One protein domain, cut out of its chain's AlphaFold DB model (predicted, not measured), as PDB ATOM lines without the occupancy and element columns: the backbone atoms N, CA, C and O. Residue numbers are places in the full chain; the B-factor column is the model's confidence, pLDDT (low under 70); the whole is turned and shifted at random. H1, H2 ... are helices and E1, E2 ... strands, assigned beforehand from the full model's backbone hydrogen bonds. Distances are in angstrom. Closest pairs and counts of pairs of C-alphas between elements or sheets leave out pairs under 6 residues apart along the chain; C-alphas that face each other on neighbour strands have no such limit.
ATOM      1  N   LYS A 140     -42.531 -22.803  74.666       81.31
ATOM      2  CA  LYS A 140     -42.458 -22.167  73.339       81.31
ATOM      3  C   LYS A 140     -42.819 -20.680  73.358       81.31
ATOM      4  O   LYS A 140     -42.351 -19.948  72.494       81.31
ATOM      5  N   ASP A 141     -43.613 -20.266  74.340       86.19
ATOM      6  CA  ASP A 141     -44.079 -18.891  74.512       86.19
ATOM      7  C   ASP A 141     -43.230 -18.137  75.555       86.19
ATOM      8  O   ASP A 141     -43.515 -16.992  75.895       86.19
ATOM      9  N   ALA A 142     -42.186 -18.777  76.096       91.06
ATOM     10  CA  ALA A 142     -41.327 -18.192  77.112       91.06
ATOM     11  C   ALA A 142     -40.233 -17.299  76.509       91.06
ATOM     12  O   ALA A 142     -39.672 -17.578  75.447       91.06
ATOM     13  N   PHE A 143     -39.846 -16.262  77.252       95.56
ATOM     14  CA  PHE A 143     -38.647 -15.490  76.952       95.56
ATOM     15  C   PHE A 143     -37.411 -16.234  77.470       95.56
ATOM     16  O   PHE A 143     -37.232 -16.412  78.676       95.56
ATOM     17  N   VAL A 144     -36.555 -16.701  76.560       94.25
ATOM     18  CA  VAL A 144     -35.386 -17.520  76.909       94.25
ATOM     19  C   VAL A 144     -34.124 -16.666  76.990       94.25
ATOM     20  O   VAL A 144     -33.775 -15.967  76.040       94.25
ATOM     21  N   ILE A 145     -33.404 -16.782  78.105       94.12
ATOM     22  CA  ILE A 145     -32.077 -16.198  78.318       94.12
ATOM     23  C   ILE A 145     -31.063 -17.340  78.433       94.12
ATOM     24  O   ILE A 145     -31.258 -18.281  79.197       94.12
ATOM     25  N   TYR A 146     -29.964 -17.278  77.688       91.12
ATOM     26  CA  TYR A 146     -28.934 -18.317  77.720       91.12
ATOM     27  C   TYR A 146     -27.792 -17.982  78.697       91.12
ATOM     28  O   TYR A 146     -27.568 -16.829  79.051       91.12
ATOM     29  N   ASP A 147     -27.061 -18.994  79.163       82.69
ATOM     30  CA  ASP A 147     -25.908 -18.845  80.067       82.69
ATOM     31  C   ASP A 147     -24.734 -18.061  79.458       82.69
ATOM     32  O   ASP A 147     -23.943 -17.471  80.192       82.69
ATOM     33  N   ASP A 148     -24.645 -17.964  78.134       84.50
ATOM     34  CA  ASP A 148     -23.683 -17.092  77.457       84.50
ATOM     35  C   ASP A 148     -23.957 -15.602  77.705       84.50
ATOM     36  O   ASP A 148     -23.011 -14.818  77.764       84.50
ATOM     37  N   PHE A 149     -25.209 -15.209  77.951       85.25
ATOM     38  CA  PHE A 149     -25.543 -13.880  78.460       85.25
ATOM     39  C   PHE A 149     -24.990 -13.673  79.874       85.25
ATOM     40  O   PHE A 149     -24.477 -12.601  80.191       85.25
ATOM     41  N   LEU A 150     -25.016 -14.702  80.727       78.69
ATOM     42  CA  LEU A 150     -24.407 -14.626  82.058       78.69
ATOM     43  C   LEU A 150     -22.887 -14.459  81.951       78.69
ATOM     44  O   LEU A 150     -22.305 -13.610  82.627       78.69
ATOM     45  N   TYR A 151     -22.253 -15.217  81.057       77.50
ATOM     46  CA  TYR A 151     -20.833 -15.057  80.754       77.50
ATOM     47  C   TYR A 151     -20.520 -13.663  80.197       77.50
ATOM     48  O   TYR A 151     -19.540 -13.044  80.608       77.50
ATOM     49  N   TYR A 152     -21.367 -13.142  79.306       82.31
ATOM     50  CA  TYR A 152     -21.260 -11.785  78.777       82.31
ATOM     51  C   TYR A 152     -21.281 -10.747  79.905       82.31
ATOM     52  O   TYR A 152     -20.352  -9.944  80.009       82.31
ATOM     53  N   ILE A 153     -22.282 -10.810  80.790       80.56
ATOM     54  CA  ILE A 153     -22.375  -9.943  81.969       80.56
ATOM     55  C   ILE A 153     -21.081 -10.052  82.791       80.56
ATOM     56  O   ILE A 153     -20.401  -9.061  83.029       80.56
ATOM     57  N   TYR A 154     -20.668 -11.262  83.162       74.31
ATOM     58  CA  TYR A 154     -19.453 -11.460  83.954       74.31
ATOM     59  C   TYR A 154     -18.196 -10.871  83.287       74.31
ATOM     60  O   TYR A 154     -17.377 -10.220  83.944       74.31
ATOM     61  N   ARG A 155     -18.033 -11.066  81.974       73.12
ATOM     62  CA  ARG A 155     -16.867 -10.596  81.215       73.12
ATOM     63  C   ARG A 155     -16.800  -9.073  81.134       73.12
ATOM     64  O   ARG A 155     -15.706  -8.522  81.216       73.12
ATOM     65  N   HIS A 156     -17.938  -8.404  80.971       72.88
ATOM     66  CA  HIS A 156     -17.988  -6.954  80.762       72.88
ATOM     67  C   HIS A 156     -18.048  -6.132  82.059       72.88
ATOM     68  O   HIS A 156     -17.810  -4.926  82.020       72.88
ATOM     69  N   TYR A 157     -18.301  -6.773  83.206       66.69
ATOM     70  CA  TYR A 157     -18.450  -6.100  84.506       66.69
ATOM     71  C   TYR A 157     -17.359  -6.409  85.518       66.69
ATOM     72  O   TYR A 157     -17.338  -5.791  86.586       66.69
ATOM     73  N   ASN A 158     -16.402  -7.279  85.187       54.47
ATOM     74  CA  ASN A 158     -15.123  -7.307  85.888       54.47
ATOM     75  C   ASN A 158     -14.310  -6.051  85.542       54.47
ATOM     76  O   ASN A 158     -13.293  -6.159  84.866       54.47
ATOM     77  N   SER A 159     -14.811  -4.880  85.973       51.72
ATOM     78  CA  SER A 159     -14.100  -3.877  86.769       51.72
ATOM     79  C   SER A 159     -14.682  -2.460  86.624       51.72
ATOM     80  O   SER A 159     -14.287  -1.712  85.733       51.72
ATOM     81  N   ASP A 160     -15.498  -2.012  87.581       49.44
ATOM     82  CA  ASP A 160     -15.598  -0.563  87.853       49.44
ATOM     83  C   ASP A 160     -14.274  -0.016  88.429       49.44
ATOM     84  O   ASP A 160     -14.033   1.183  88.424       49.44
ATOM     85  N   ALA A 161     -13.399  -0.908  88.903       48.09
ATOM     86  CA  ALA A 161     -12.189  -0.568  89.637       48.09
ATOM     87  C   ALA A 161     -10.891  -0.594  88.788       48.09
ATOM     88  O   ALA A 161      -9.827  -0.241  89.283       48.09
ATOM     89  N   SER A 162     -10.956  -0.977  87.503       52.72
ATOM     90  CA  SER A 162      -9.774  -1.094  86.621       52.72
ATOM     91  C   SER A 162      -9.650   0.035  85.597       52.72
ATOM     92  O   SER A 162      -8.849  -0.045  84.670       52.72
ATOM     93  N   PHE A 163     -10.441   1.100  85.719       58.28
ATOM     94  CA  PHE A 163     -10.292   2.258  84.836       58.28
ATOM     95  C   PHE A 163      -9.307   3.295  85.379       58.28
ATOM     96  O   PHE A 163      -8.764   4.066  84.593       58.28
ATOM     97  N   ASP A 164      -8.994   3.267  86.675       53.56
ATOM     98  CA  ASP A 164      -8.187   4.305  87.334       53.56
ATOM     99  C   ASP A 164      -6.742   4.393  86.808       53.56
ATOM    100  O   ASP A 164      -6.119   5.457  86.843       53.56
ATOM    101  N   TYR A 165      -6.202   3.294  86.270       56.75
ATOM    102  CA  TYR A 165      -4.873   3.268  85.647       56.75
ATOM    103  C   TYR A 165      -4.895   3.588  84.143       56.75
ATOM    104  O   TYR A 165      -3.839   3.788  83.537       56.75
ATOM    105  N   LEU A 166      -6.078   3.645  83.528       63.16
ATOM    106  CA  LEU A 166      -6.246   3.935  82.109       63.16
ATOM    107  C   LEU A 166      -6.335   5.446  81.897       63.16
ATOM    108  O   LEU A 166      -6.978   6.170  82.651       63.16
ATOM    109  N   LYS A 167      -5.665   5.949  80.857       65.06
ATOM    110  CA  LYS A 167      -5.616   7.384  80.546       65.06
ATOM    111  C   LYS A 167      -5.872   7.638  79.064       65.06
ATOM    112  O   LYS A 167      -5.561   6.806  78.213       65.06
ATOM    113  N   GLY A 168      -6.415   8.815  78.759       70.25
ATOM    114  CA  GLY A 168      -6.657   9.270  77.388       70.25
ATOM    115  C   GLY A 168      -7.662   8.399  76.623       70.25
ATOM    116  O   GLY A 168      -8.603   7.865  77.202       70.25
ATOM    117  N   LYS A 169      -7.440   8.221  75.315       67.06
ATOM    118  CA  LYS A 169      -8.380   7.552  74.390       67.06
ATOM    119  C   LYS A 169      -8.769   6.121  74.786       67.06
ATOM    120  O   LYS A 169      -9.837   5.649  74.408       67.06
ATOM    121  N   TYR A 170      -7.915   5.413  75.527       66.69
ATOM    122  CA  TYR A 170      -8.209   4.046  75.964       66.69
ATOM    123  C   TYR A 170      -9.245   4.011  77.093       66.69
ATOM    124  O   TYR A 170     -10.132   3.159  77.085       66.69
ATOM    125  N   LEU A 171      -9.176   4.973  78.021       73.50
ATOM    126  CA  LEU A 171     -10.193   5.157  79.057       73.50
ATOM    127  C   LEU A 171     -11.553   5.468  78.418       73.50
ATOM    128  O   LEU A 171     -12.540   4.812  78.728       73.50
ATOM    129  N   GLU A 172     -11.587   6.404  77.467       73.19
ATOM    130  CA  GLU A 172     -12.809   6.770  76.735       73.19
ATOM    131  C   GLU A 172     -13.426   5.567  76.008       73.19
ATOM    132  O   GLU A 172     -14.626   5.313  76.124       73.19
ATOM    133  N   LYS A 173     -12.598   4.782  75.306       78.50
ATOM    134  CA  LYS A 173     -13.034   3.552  74.632       78.50
ATOM    135  C   LYS A 173     -13.631   2.553  75.623       78.50
ATOM    136  O   LYS A 173     -14.696   2.004  75.363       78.50
ATOM    137  N   LYS A 174     -12.969   2.329  76.758       77.25
ATOM    138  CA  LYS A 174     -13.419   1.369  77.769       77.25
ATOM    139  C   LYS A 174     -14.697   1.796  78.487       77.25
ATOM    140  O   LYS A 174     -15.560   0.953  78.715       77.25
ATOM    141  N   ILE A 175     -14.851   3.089  78.775       78.50
ATOM    142  CA  ILE A 175     -16.104   3.653  79.298       78.50
ATOM    143  C   ILE A 175     -17.241   3.407  78.302       78.50
ATOM    144  O   ILE A 175     -18.309   2.946  78.700       78.50
ATOM    145  N   LYS A 176     -17.002   3.653  77.008       83.06
ATOM    146  CA  LYS A 176     -17.993   3.408  75.955       83.06
ATOM    147  C   LYS A 176     -18.388   1.932  75.872       83.06
ATOM    148  O   LYS A 176     -19.574   1.635  75.878       83.06
ATOM    149  N   GLU A 177     -17.415   1.020  75.858       81.88
ATOM    150  CA  GLU A 177     -17.660  -0.433  75.858       81.88
ATOM    151  C   GLU A 177     -18.462  -0.882  77.095       81.88
ATOM    152  O   GLU A 177     -19.354  -1.722  76.985       81.88
ATOM    153  N   ASN A 178     -18.165  -0.323  78.273       81.19
ATOM    154  CA  ASN A 178     -18.894  -0.627  79.506       81.19
ATOM    155  C   ASN A 178     -20.349  -0.138  79.444       81.19
ATOM    156  O   ASN A 178     -21.258  -0.857  79.857       81.19
ATOM    157  N   GLU A 179     -20.574   1.059  78.906       86.88
ATOM    158  CA  GLU A 179     -21.920   1.612  78.769       86.88
ATOM    159  C   GLU A 179     -22.737   0.872  77.702       86.88
ATOM    160  O   GLU A 179     -23.891   0.534  77.948       86.88
ATOM    161  N   GLU A 180     -22.140   0.524  76.560       88.44
ATOM    162  CA  GLU A 180     -22.778  -0.325  75.544       88.44
ATOM    163  C   GLU A 180     -23.186  -1.686  76.132       88.44
ATOM    164  O   GLU A 180     -24.303  -2.161  75.899       88.44
ATOM    165  N   ALA A 181     -22.327  -2.286  76.964       86.75
ATOM    166  CA  ALA A 181     -22.659  -3.523  77.657       86.75
ATOM    167  C   ALA A 181     -23.823  -3.361  78.642       86.75
ATOM    168  O   ALA A 181     -24.691  -4.237  78.699       86.75
ATOM    169  N   TYR A 182     -23.877  -2.237  79.358       89.31
ATOM    170  CA  TYR A 182     -24.989  -1.911  80.247       89.31
ATOM    171  C   TYR A 182     -26.308  -1.746  79.514       89.31
ATOM    172  O   TYR A 182     -27.297  -2.354  79.926       89.31
ATOM    173  N   GLN A 183     -26.325  -1.017  78.401       93.19
ATOM    174  CA  GLN A 183     -27.547  -0.844  77.619       93.19
ATOM    175  C   GLN A 183     -28.080  -2.182  77.092       93.19
ATOM    176  O   GLN A 183     -29.281  -2.432  77.178       93.19
ATOM    177  N   TYR A 184     -27.202  -3.085  76.642       92.81
ATOM    178  CA  TYR A 184     -27.618  -4.424  76.216       92.81
ATOM    179  C   TYR A 184     -28.218  -5.252  77.361       92.81
ATOM    180  O   TYR A 184     -29.254  -5.896  77.199       92.81
ATOM    181  N   ILE A 185     -27.601  -5.227  78.545       92.25
ATOM    182  CA  ILE A 185     -28.122  -5.956  79.709       92.25
ATOM    183  C   ILE A 185     -29.461  -5.385  80.155       92.25
ATOM    184  O   ILE A 185     -30.395  -6.154  80.382       92.25
ATOM    185  N   LYS A 186     -29.566  -4.054  80.227       94.56
ATOM    186  CA  LYS A 186     -30.819  -3.354  80.500       94.56
ATOM    187  C   LYS A 186     -31.902  -3.809  79.530       94.56
ATOM    188  O   LYS A 186     -32.944  -4.261  79.980       94.56
ATOM    189  N   GLU A 187     -31.630  -3.798  78.227       96.00
ATOM    190  CA  GLU A 187     -32.581  -4.238  77.202       96.00
ATOM    191  C   GLU A 187     -33.061  -5.685  77.419       96.00
ATOM    192  O   GLU A 187     -34.261  -5.958  77.342       96.00
ATOM    193  N   VAL A 188     -32.150  -6.618  77.718       96.38
ATOM    194  CA  VAL A 188     -32.505  -8.025  77.977       96.38
ATOM    195  C   VAL A 188     -33.400  -8.154  79.211       96.38
ATOM    196  O   VAL A 188     -34.417  -8.850  79.154       96.38
ATOM    197  N   PHE A 189     -33.070  -7.473  80.311       96.62
ATOM    198  CA  PHE A 189     -33.888  -7.508  81.526       96.62
ATOM    199  C   PHE A 189     -35.222  -6.770  81.368       96.62
ATOM    200  O   PHE A 189     -36.225  -7.230  81.908       96.62
ATOM    201  N   THR A 190     -35.276  -5.695  80.581       97.69
ATOM    202  CA  THR A 190     -36.524  -5.016  80.208       97.69
ATOM    203  C   THR A 190     -37.439  -5.965  79.439       97.69
ATOM    204  O   THR A 190     -38.604  -6.107  79.799       97.69
ATOM    205  N   LYS A 191     -36.918  -6.692  78.441       97.19
ATOM    206  CA  LYS A 191     -37.698  -7.704  77.705       97.19
ATOM    207  C   LYS A 191     -38.169  -8.841  78.608       97.19
ATOM    208  O   LYS A 191     -39.308  -9.280  78.481       97.19
ATOM    209  N   ALA A 192     -37.321  -9.290  79.535       97.06
ATOM    210  CA  ALA A 192     -37.697 -10.290  80.529       97.06
ATOM    211  C   ALA A 192     -38.842  -9.796  81.430       97.06
ATOM    212  O   ALA A 192     -39.790 -10.537  81.685       97.06
ATOM    213  N   LEU A 193     -38.784  -8.539  81.875       97.50
ATOM    214  CA  LEU A 193     -39.832  -7.922  82.684       97.50
ATOM    215  C   LEU A 193     -41.146  -7.788  81.906       97.50
ATOM    216  O   LEU A 193     -42.191  -8.183  82.418       97.50
ATOM    217  N   SER A 194     -41.097  -7.301  80.662       96.69
ATOM    218  CA  SER A 194     -42.270  -7.235  79.782       96.69
ATOM    219  C   SER A 194     -42.892  -8.615  79.572       96.69
ATOM    220  O   SER A 194     -44.097  -8.762  79.736       96.69
ATOM    221  N   ALA A 195     -42.077  -9.647  79.321       95.50
ATOM    222  CA  ALA A 195     -42.566 -11.014  79.178       95.50
ATOM    223  C   ALA A 195     -43.330 -11.484  80.428       95.50
ATOM    224  O   ALA A 195     -44.428 -12.017  80.305       95.50
ATOM    225  N   ILE A 196     -42.799 -11.231  81.628       95.06
ATOM    226  CA  ILE A 196     -43.476 -11.573  82.890       95.06
ATOM    227  C   ILE A 196     -44.805 -10.822  83.037       95.06
ATOM    228  O   ILE A 196     -45.802 -11.423  83.440       95.06
ATOM    229  N   ARG A 197     -44.838  -9.526  82.704       95.00
ATOM    230  CA  ARG A 197     -46.058  -8.699  82.749       95.00
ATOM    231  C   ARG A 197     -47.122  -9.165  81.755       95.00
ATOM    232  O   ARG A 197     -48.309  -9.102  82.066       95.00
ATOM    233  N   ASP A 198     -46.694  -9.722  80.628       94.06
ATOM    234  CA  ASP A 198     -47.554 -10.343  79.618       94.06
ATOM    235  C   ASP A 198     -47.935 -11.801  79.964       94.06
ATOM    236  O   ASP A 198     -48.463 -12.528  79.126       94.06
ATOM    237  N   ASN A 199     -47.708 -12.240  81.210       90.94
ATOM    238  CA  ASN A 199     -47.951 -13.603  81.707       90.94
ATOM    239  C   ASN A 199     -47.134 -14.704  81.004       90.94
ATOM    240  O   ASN A 199     -47.523 -15.877  81.018       90.94
ATOM    241  N   HIS A 200     -45.983 -14.361  80.430       92.06
ATOM    242  CA  HIS A 200     -45.017 -15.322  79.912       92.06
ATOM    243  C   HIS A 200     -43.927 -15.634  80.944       92.06
ATOM    244  O   HIS A 200     -43.521 -14.802  81.756       92.06
ATOM    245  N   ASN A 201     -43.417 -16.864  80.899       92.25
ATOM    246  CA  ASN A 201     -42.285 -17.265  81.725       92.25
ATOM    247  C   ASN A 201     -40.977 -16.711  81.149       92.25
ATOM    248  O   ASN A 201     -40.804 -16.644  79.933       92.25
ATOM    249  N   VAL A 202     -40.018 -16.418  82.022       94.94
ATOM    250  CA  VAL A 202     -38.618 -16.198  81.642       94.94
ATOM    251  C   VAL A 202     -37.822 -17.436  82.028       94.94
ATOM    252  O   VAL A 202     -37.845 -17.850  83.187       94.94
ATOM    253  N   ILE A 203     -37.120 -18.042  81.073       93.19
ATOM    254  CA  ILE A 203     -36.378 -19.291  81.287       93.19
ATOM    255  C   ILE A 203     -34.896 -19.051  81.029       93.19
ATOM    256  O   ILE A 203     -34.498 -18.692  79.924       93.19
ATOM    257  N   PHE A 204     -34.069 -19.312  82.036       91.69
ATOM    258  CA  PHE A 204     -32.621 -19.344  81.882       91.69
ATOM    259  C   PHE A 204     -32.177 -20.747  81.475       91.69
ATOM    260  O   PHE A 204     -32.486 -21.717  82.174       91.69
ATOM    261  N   LYS A 205     -31.428 -20.868  80.377       90.12
ATOM    262  CA  LYS A 205     -30.957 -22.149  79.832       90.12
ATOM    263  C   LYS A 205     -29.453 -22.194  79.635       90.12
ATOM    264  O   LYS A 205     -28.824 -21.188  79.328       90.12
ATOM    265  N   LYS A 206     -28.881 -23.394  79.718       87.38
ATOM    266  CA  LYS A 206     -27.516 -23.638  79.244       87.38
ATOM    267  C   LYS A 206     -27.493 -23.703  77.724       87.38
ATOM    268  O   LYS A 206     -28.162 -24.559  77.147       87.38
ATOM    269  N   LYS A 207     -26.681 -22.885  77.061       88.00
ATOM    270  CA  LYS A 207     -26.582 -22.841  75.595       88.00
ATOM    271  C   LYS A 207     -26.160 -24.176  74.990       88.00
ATOM    272  O   LYS A 207     -26.665 -24.581  73.952       88.00
ATOM    273  N   ARG A 208     -25.243 -24.885  75.656       86.62
ATOM    274  CA  ARG A 208     -24.651 -26.130  75.135       86.62
ATOM    275  C   ARG A 208     -25.623 -27.304  75.019       86.62
ATOM    276  O   ARG A 208     -25.397 -28.189  74.203       86.62
ATOM    277  N   ASN A 209     -26.645 -27.366  75.869       83.56
ATOM    278  CA  ASN A 209     -27.530 -28.530  75.960       83.56
ATOM    279  C   ASN A 209     -28.995 -28.177  76.245       83.56
ATOM    280  O   ASN A 209     -29.771 -29.068  76.566       83.56
ATOM    281  N   ASN A 210     -29.366 -26.897  76.157       85.44
ATOM    282  CA  ASN A 210     -30.708 -26.369  76.418       85.44
ATOM    283  C   ASN A 210     -31.305 -26.713  77.790       85.44
ATOM    284  O   ASN A 210     -32.498 -26.498  78.001       85.44
ATOM    285  N   LYS A 211     -30.481 -27.187  78.732       86.00
ATOM    286  CA  LYS A 211     -30.926 -27.555  80.072       86.00
ATOM    287  C   LYS A 211     -31.427 -26.321  80.814       86.00
ATOM    288  O   LYS A 211     -30.700 -25.324  80.899       86.00
ATOM    289  N   VAL A 212     -32.614 -26.415  81.406       87.44
ATOM    290  CA  VAL A 212     -33.170 -25.357  82.255       87.44
ATOM    291  C   VAL A 212     -32.311 -25.174  83.509       87.44
ATOM    292  O   VAL A 212     -32.034 -26.117  84.253       87.44
ATOM    293  N   MET A 213     -31.892 -23.933  83.745       86.56
ATOM    294  CA  MET A 213     -31.188 -23.509  84.956       86.56
ATOM    295  C   MET A 213     -32.137 -22.871  85.964       86.56
ATOM    296  O   MET A 213     -32.018 -23.121  87.160       86.56
ATOM    297  N   MET A 214     -33.055 -22.037  85.475       89.25
ATOM    298  CA  MET A 214     -33.998 -21.289  86.296       89.25
ATOM    299  C   MET A 214     -35.217 -20.895  85.467       89.25
ATOM    300  O   MET A 214     -35.122 -20.695  84.259       89.25
ATOM    301  N   VAL A 215     -36.355 -20.743  86.135       91.38
ATOM    302  CA  VAL A 215     -37.586 -20.199  85.554       91.38
ATOM    303  C   VAL A 215     -38.099 -19.116  86.478       91.38
ATOM    304  O   VAL A 215     -38.212 -19.362  87.683       91.38
ATOM    305  N   MET A 216     -38.457 -17.967  85.925       92.44
ATOM    306  CA  MET A 216     -39.100 -16.860  86.623       92.44
ATOM    307  C   MET A 216     -40.486 -16.639  86.030       92.44
ATOM    308  O   MET A 216     -40.667 -16.638  84.816       92.44
ATOM    309  N   CYS A 217     -41.459 -16.479  86.912       91.50
ATOM    310  CA  CYS A 217     -42.871 -16.296  86.598       91.50
ATOM    311  C   CYS A 217     -43.418 -14.997  87.202       91.50
ATOM    312  O   CYS A 217     -44.594 -14.699  87.041       91.50
ATOM    313  N   THR A 218     -42.617 -14.274  87.990       93.75
ATOM    314  CA  THR A 218     -43.059 -13.081  88.719       93.75
ATOM    315  C   THR A 218     -41.987 -12.008  88.695       93.75
ATOM    316  O   THR A 218     -40.794 -12.318  88.700       93.75
ATOM    317  N   GLU A 219     -42.407 -10.743  88.747       95.94
ATOM    318  CA  GLU A 219     -41.469  -9.622  88.795       95.94
ATOM    319  C   GLU A 219     -40.549  -9.737  90.011       95.94
ATOM    320  O   GLU A 219     -39.347  -9.529  89.906       95.94
ATOM    321  N   LYS A 220     -41.094 -10.165  91.157       95.12
ATOM    322  CA  LYS A 220     -40.324 -10.373  92.387       95.12
ATOM    323  C   LYS A 220     -39.168 -11.359  92.194       95.12
ATOM    324  O   LYS A 220     -38.086 -11.113  92.714       95.12
ATOM    325  N   GLU A 221     -39.381 -12.457  91.465       93.50
ATOM    326  CA  GLU A 221     -38.311 -13.416  91.149       93.50
ATOM    327  C   GLU A 221     -37.234 -12.775  90.254       93.50
ATOM    328  O   GLU A 221     -36.046 -12.984  90.500       93.50
ATOM    329  N   LEU A 222     -37.629 -11.948  89.276       95.31
ATOM    330  CA  LEU A 222     -36.695 -11.227  88.401       95.31
ATOM    331  C   LEU A 222     -35.882 -10.173  89.162       95.31
ATOM    332  O   LEU A 222     -34.656 -10.162  89.071       95.31
ATOM    333  N   PHE A 223     -36.540  -9.322  89.950       95.69
ATOM    334  CA  PHE A 223     -35.877  -8.303  90.763       95.69
ATOM    335  C   PHE A 223     -34.920  -8.934  91.776       95.69
ATOM    336  O   PHE A 223     -33.777  -8.497  91.885       95.69
ATOM    337  N   HIS A 224     -35.335 -10.013  92.444       93.12
ATOM    338  CA  HIS A 224     -34.464 -10.728  93.375       93.12
ATOM    339  C   HIS A 224     -33.234 -11.331  92.684       93.12
ATOM    340  O   HIS A 224     -32.136 -11.345  93.237       93.12
ATOM    341  N   TYR A 225     -33.391 -11.807  91.448       91.81
ATOM    342  CA  TYR A 225     -32.258 -12.281  90.666       91.81
ATOM    343  C   TYR A 225     -31.275 -11.158  90.328       91.81
ATOM    344  O   TYR A 225     -30.067 -11.351  90.475       91.81
ATOM    345  N   VAL A 226     -31.781  -9.986  89.928       93.00
ATOM    346  CA  VAL A 226     -30.949  -8.800  89.675       93.00
ATOM    347  C   VAL A 226     -30.187  -8.406  90.942       93.00
ATOM    348  O   VAL A 226     -28.966  -8.282  90.886       93.00
ATOM    349  N   GLU A 227     -30.859  -8.330  92.097       91.62
ATOM    350  CA  GLU A 227     -30.243  -8.065  93.412       91.62
ATOM    351  C   GLU A 227     -29.115  -9.049  93.762       91.62
ATOM    352  O   GLU A 227     -28.201  -8.715  94.519       91.62
ATOM    353  N   TYR A 228     -29.159 -10.263  93.212       87.00
ATOM    354  CA  TYR A 228     -28.171 -11.299  93.475       87.00
ATOM    355  C   TYR A 228     -26.940 -11.245  92.547       87.00
ATOM    356  O   TYR A 228     -25.912 -11.870  92.840       87.00
ATOM    357  N   LEU A 229     -26.984 -10.482  91.447       85.69
ATOM    358  CA  LEU A 229     -25.872 -10.371  90.488       85.69
ATOM    359  C   LEU A 229     -24.542  -9.917  91.127       85.69
ATOM    360  O   LEU A 229     -23.502 -10.486  90.768       85.69
ATOM    361  N   PRO A 230     -24.516  -8.983  92.103       82.50
ATOM    362  CA  PRO A 230     -23.281  -8.619  92.798       82.50
ATOM    363  C   PRO A 230     -22.655  -9.766  93.587       82.50
ATOM    364  O   PRO A 230     -21.438  -9.947  93.555       82.50
ATOM    365  N   PHE A 231     -23.468 -10.607  94.232       79.62
ATOM    366  CA  PHE A 231     -22.975 -11.765  94.983       79.62
ATOM    367  C   PHE A 231     -22.358 -12.825  94.066       79.62
ATOM    368  O   PHE A 231     -21.389 -13.485  94.443       79.62
ATOM    369  N   ARG A 232     -22.850 -12.929  92.825       74.31
ATOM    370  CA  ARG A 232     -22.241 -13.750  91.768       74.31
ATOM    371  C   ARG A 232     -21.029 -13.093  91.103       74.31
ATOM    372  O   ARG A 232     -20.445 -13.688  90.202       74.31
ATOM    373  N   ARG A 233     -20.635 -11.885  91.531       73.94
ATOM    374  CA  ARG A 233     -19.568 -11.077  90.910       73.94
ATOM    375  C   ARG A 233     -19.815 -10.840  89.420       73.94
ATOM    376  O   ARG A 233     -18.884 -10.774  88.626       73.94
ATOM    377  N   MET A 234     -21.088 -10.766  89.050       77.69
ATOM    378  CA  MET A 234     -21.528 -10.554  87.678       77.69
ATOM    379  C   MET A 234     -21.733  -9.074  87.385       77.69
ATOM    380  O   MET A 234     -21.593  -8.657  86.252       77.69
ATOM    381  N   MET A 235     -22.050  -8.267  88.392       82.69
ATOM    382  CA  MET A 235     -22.281  -6.835  88.235       82.69
ATOM    383  C   MET A 235     -21.845  -6.112  89.507       82.69
ATOM    384  O   MET A 235     -21.919  -6.687  90.589       82.69
ATOM    385  N   SER A 236     -21.388  -4.863  89.415       81.19
ATOM    386  CA  SER A 236     -21.121  -4.073  90.620       81.19
ATOM    387  C   SER A 236     -22.422  -3.718  91.342       81.19
ATOM    388  O   SER A 236     -23.477  -3.597  90.718       81.19
ATOM    389  N   SER A 237     -22.360  -3.490  92.656       83.00
ATOM    390  CA  SER A 237     -23.538  -3.070  93.428       83.00
ATOM    391  C   SER A 237     -24.147  -1.771  92.888       83.00
ATOM    392  O   SER A 237     -25.366  -1.649  92.833       83.00
ATOM    393  N   LYS A 238     -23.308  -0.833  92.423       85.44
ATOM    394  CA  LYS A 238     -23.751   0.434  91.827       85.44
ATOM    395  C   LYS A 238     -24.552   0.208  90.544       85.44
ATOM    396  O   LYS A 238     -25.655   0.727  90.417       85.44
ATOM    397  N   ARG A 239     -24.018  -0.577  89.601       86.62
ATOM    398  CA  ARG A 239     -24.711  -0.886  88.338       86.62
ATOM    399  C   ARG A 239     -25.953  -1.741  88.562       86.62
ATOM    400  O   ARG A 239     -26.951  -1.536  87.887       86.62
ATOM    401  N   CYS A 240     -25.916  -2.641  89.541       90.44
ATOM    402  CA  CYS A 240     -27.082  -3.416  89.948       90.44
ATOM    403  C   CYS A 240     -28.202  -2.508  90.459       90.44
ATOM    404  O   CYS A 240     -29.347  -2.671  90.053       90.44
ATOM    405  N   GLN A 241     -27.886  -1.537  91.319       91.62
ATOM    406  CA  GLN A 241     -28.873  -0.578  91.802       91.62
ATOM    407  C   GLN A 241     -29.441   0.272  90.658       91.62
ATOM    408  O   GLN A 241     -30.657   0.409  90.563       91.62
ATOM    409  N   GLN A 242     -28.581   0.760  89.761       93.25
ATOM    410  CA  GLN A 242     -29.009   1.501  88.573       93.25
ATOM    411  C   GLN A 242     -29.969   0.672  87.704       93.25
ATOM    412  O   GLN A 242     -31.006   1.175  87.286       93.25
ATOM    413  N   LEU A 243     -29.665  -0.612  87.486       95.00
ATOM    414  CA  LEU A 243     -30.526  -1.513  86.722       95.00
ATOM    415  C   LEU A 243     -31.878  -1.732  87.417       95.00
ATOM    416  O   LEU A 243     -32.907  -1.768  86.753       95.00
ATOM    417  N   LEU A 244     -31.899  -1.867  88.745       96.44
ATOM    418  CA  LEU A 244     -33.146  -2.003  89.506       96.44
ATOM    419  C   LEU A 244     -34.027  -0.752  89.401       96.44
ATOM    420  O   LEU A 244     -35.243  -0.888  89.310       96.44
ATOM    421  N   GLU A 245     -33.431   0.440  89.436       96.44
ATOM    422  CA  GLU A 245     -34.132   1.715  89.233       96.44
ATOM    423  C   GLU A 245     -34.682   1.796  87.805       96.44
ATOM    424  O   GLU A 245     -35.888   1.932  87.619       96.44
ATOM    425  N   ASP A 246     -33.830   1.546  86.811       95.75
ATOM    426  CA  ASP A 246     -34.200   1.534  85.396       95.75
ATOM    427  C   ASP A 246     -35.352   0.568  85.077       95.75
ATOM    428  O   ASP A 246     -36.203   0.877  84.251       95.75
ATOM    429  N   LEU A 247     -35.385  -0.611  85.706       95.75
ATOM    430  CA  LEU A 247     -36.448  -1.601  85.501       95.75
ATOM    431  C   LEU A 247     -37.763  -1.230  86.193       95.75
ATOM    432  O   LEU A 247     -38.812  -1.721  85.784       95.75
ATOM    433  N   ARG A 248     -37.732  -0.403  87.243       92.69
ATOM    434  CA  ARG A 248     -38.950   0.089  87.909       92.69
ATOM    435  C   ARG A 248     -39.639   1.193  87.111       92.69
ATOM    436  O   ARG A 248     -40.843   1.364  87.272       92.69
ATOM    437  N   ASP A 249     -38.886   1.894  86.267       88.88
ATOM    438  CA  ASP A 249     -39.378   2.989  85.423       88.88
ATOM    439  C   ASP A 249     -39.950   2.516  84.070       88.88
ATOM    440  O   ASP A 249     -40.531   3.313  83.329       88.88
ATOM    441  N   VAL A 250     -39.792   1.225  83.745       83.25
ATOM    442  CA  VAL A 250     -40.450   0.530  82.618       83.25
ATOM    443  C   VAL A 250     -41.865   0.147  83.015       83.25
ATOM    444  O   VAL A 250     -42.764   0.203  82.150       83.25
TER     445      VAL A 250
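AT A GLANCE: This is residues 140 to 250 of the 250 residues of an uncharacterized protein of Clostridiales bacterium oral taxon 876 str. F0540 (UniProt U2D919). One long helix, H2, makes the longest axis; at its last part a small three-stranded sheet packs on it, and the shorter helices H1, H3 and H4 pack along its length from residue 178 on. H3 and H4 fold as a helical hairpin, and the link from H1 to H2 runs out to the far end of H2. The printed part has 111 residues, with four named helices and three named strands in the order E1 H1 H2 E2 E3 H3 H4; the class is mostly helix. The sheet is mixed, in the order E1 E2 E3. The whole is compact, with a radius of gyration of the C-alphas of 15.0 A and spans of 47 by 34 by 22 A.

IN THESE COORDINATES: Find C-alpha 143 at (-38.647, -15.490, 76.952), where strand E1, residues 143 to 146, begins. Helix H1 follows, residues 147 to 157, 15.4 A long. Look next at C-alpha 169 at (-8.380, 7.552, 74.390); from there helix H2, residues 169 to 197, runs 41.9 A. Then come strand E2, residues 202 to 205, and strand E3, residues 212 to 216. Helix H3, residues 219 to 228, is 14.2 A long, and helix H4, residues 237 to 248, is 16.7 A long and ends at C-alpha 248 at (-38.950, 0.089, 87.909).

HOW THE PARTS SIT: Start from H2, the hub, which touches three helices. With residues 178 to 185 alone it touches H1, its partner in a helical hairpin, closest at the C-alphas of His 156 and Asn 178, 6.5 A; they run opposite ways at a steep tilt of 38 degrees, only just past shallow. H2, H3 and H4 form an up-and-down bundle, each running against the one before it. C-alphas 196 and 219 are the closest of H2 and H3, 6.5 A, at a shallow tilt of 29 degrees. C-alphas 227 and 240 are the closest of the hairpin H3 and H4, 6.6 A, at a shallow tilt of 13 degrees. In the sheet, look for N 145 and O 203, 2.9 A, between parallel E1 and E2, and N 204 and O 214, 2.8 A, in the antiparallel hairpin E2 and E3. E1, H1 and H2, and E2 make a strand-helix-strand unit, parallel strands joined through helices, with a right-handed crossover. H1 and H2 on one face of the sheet give two layers; H3 only grazes the sheet. In H1, H2, H3 and H4 every O i to N i+4 pair is within hydrogen-bond range.

THE WHOLE: The C-alphas of Lys 140 and Gly 168 are the two farthest apart, 47.8 A. The printed part has no cut and ends at the chain's last residue, 250. The link from H1 to H2, 11 residues, is long. Confidence is under 70 at residues 157 to 167 and 169 to 170; the mean pLDDT of the printed part is 84.6.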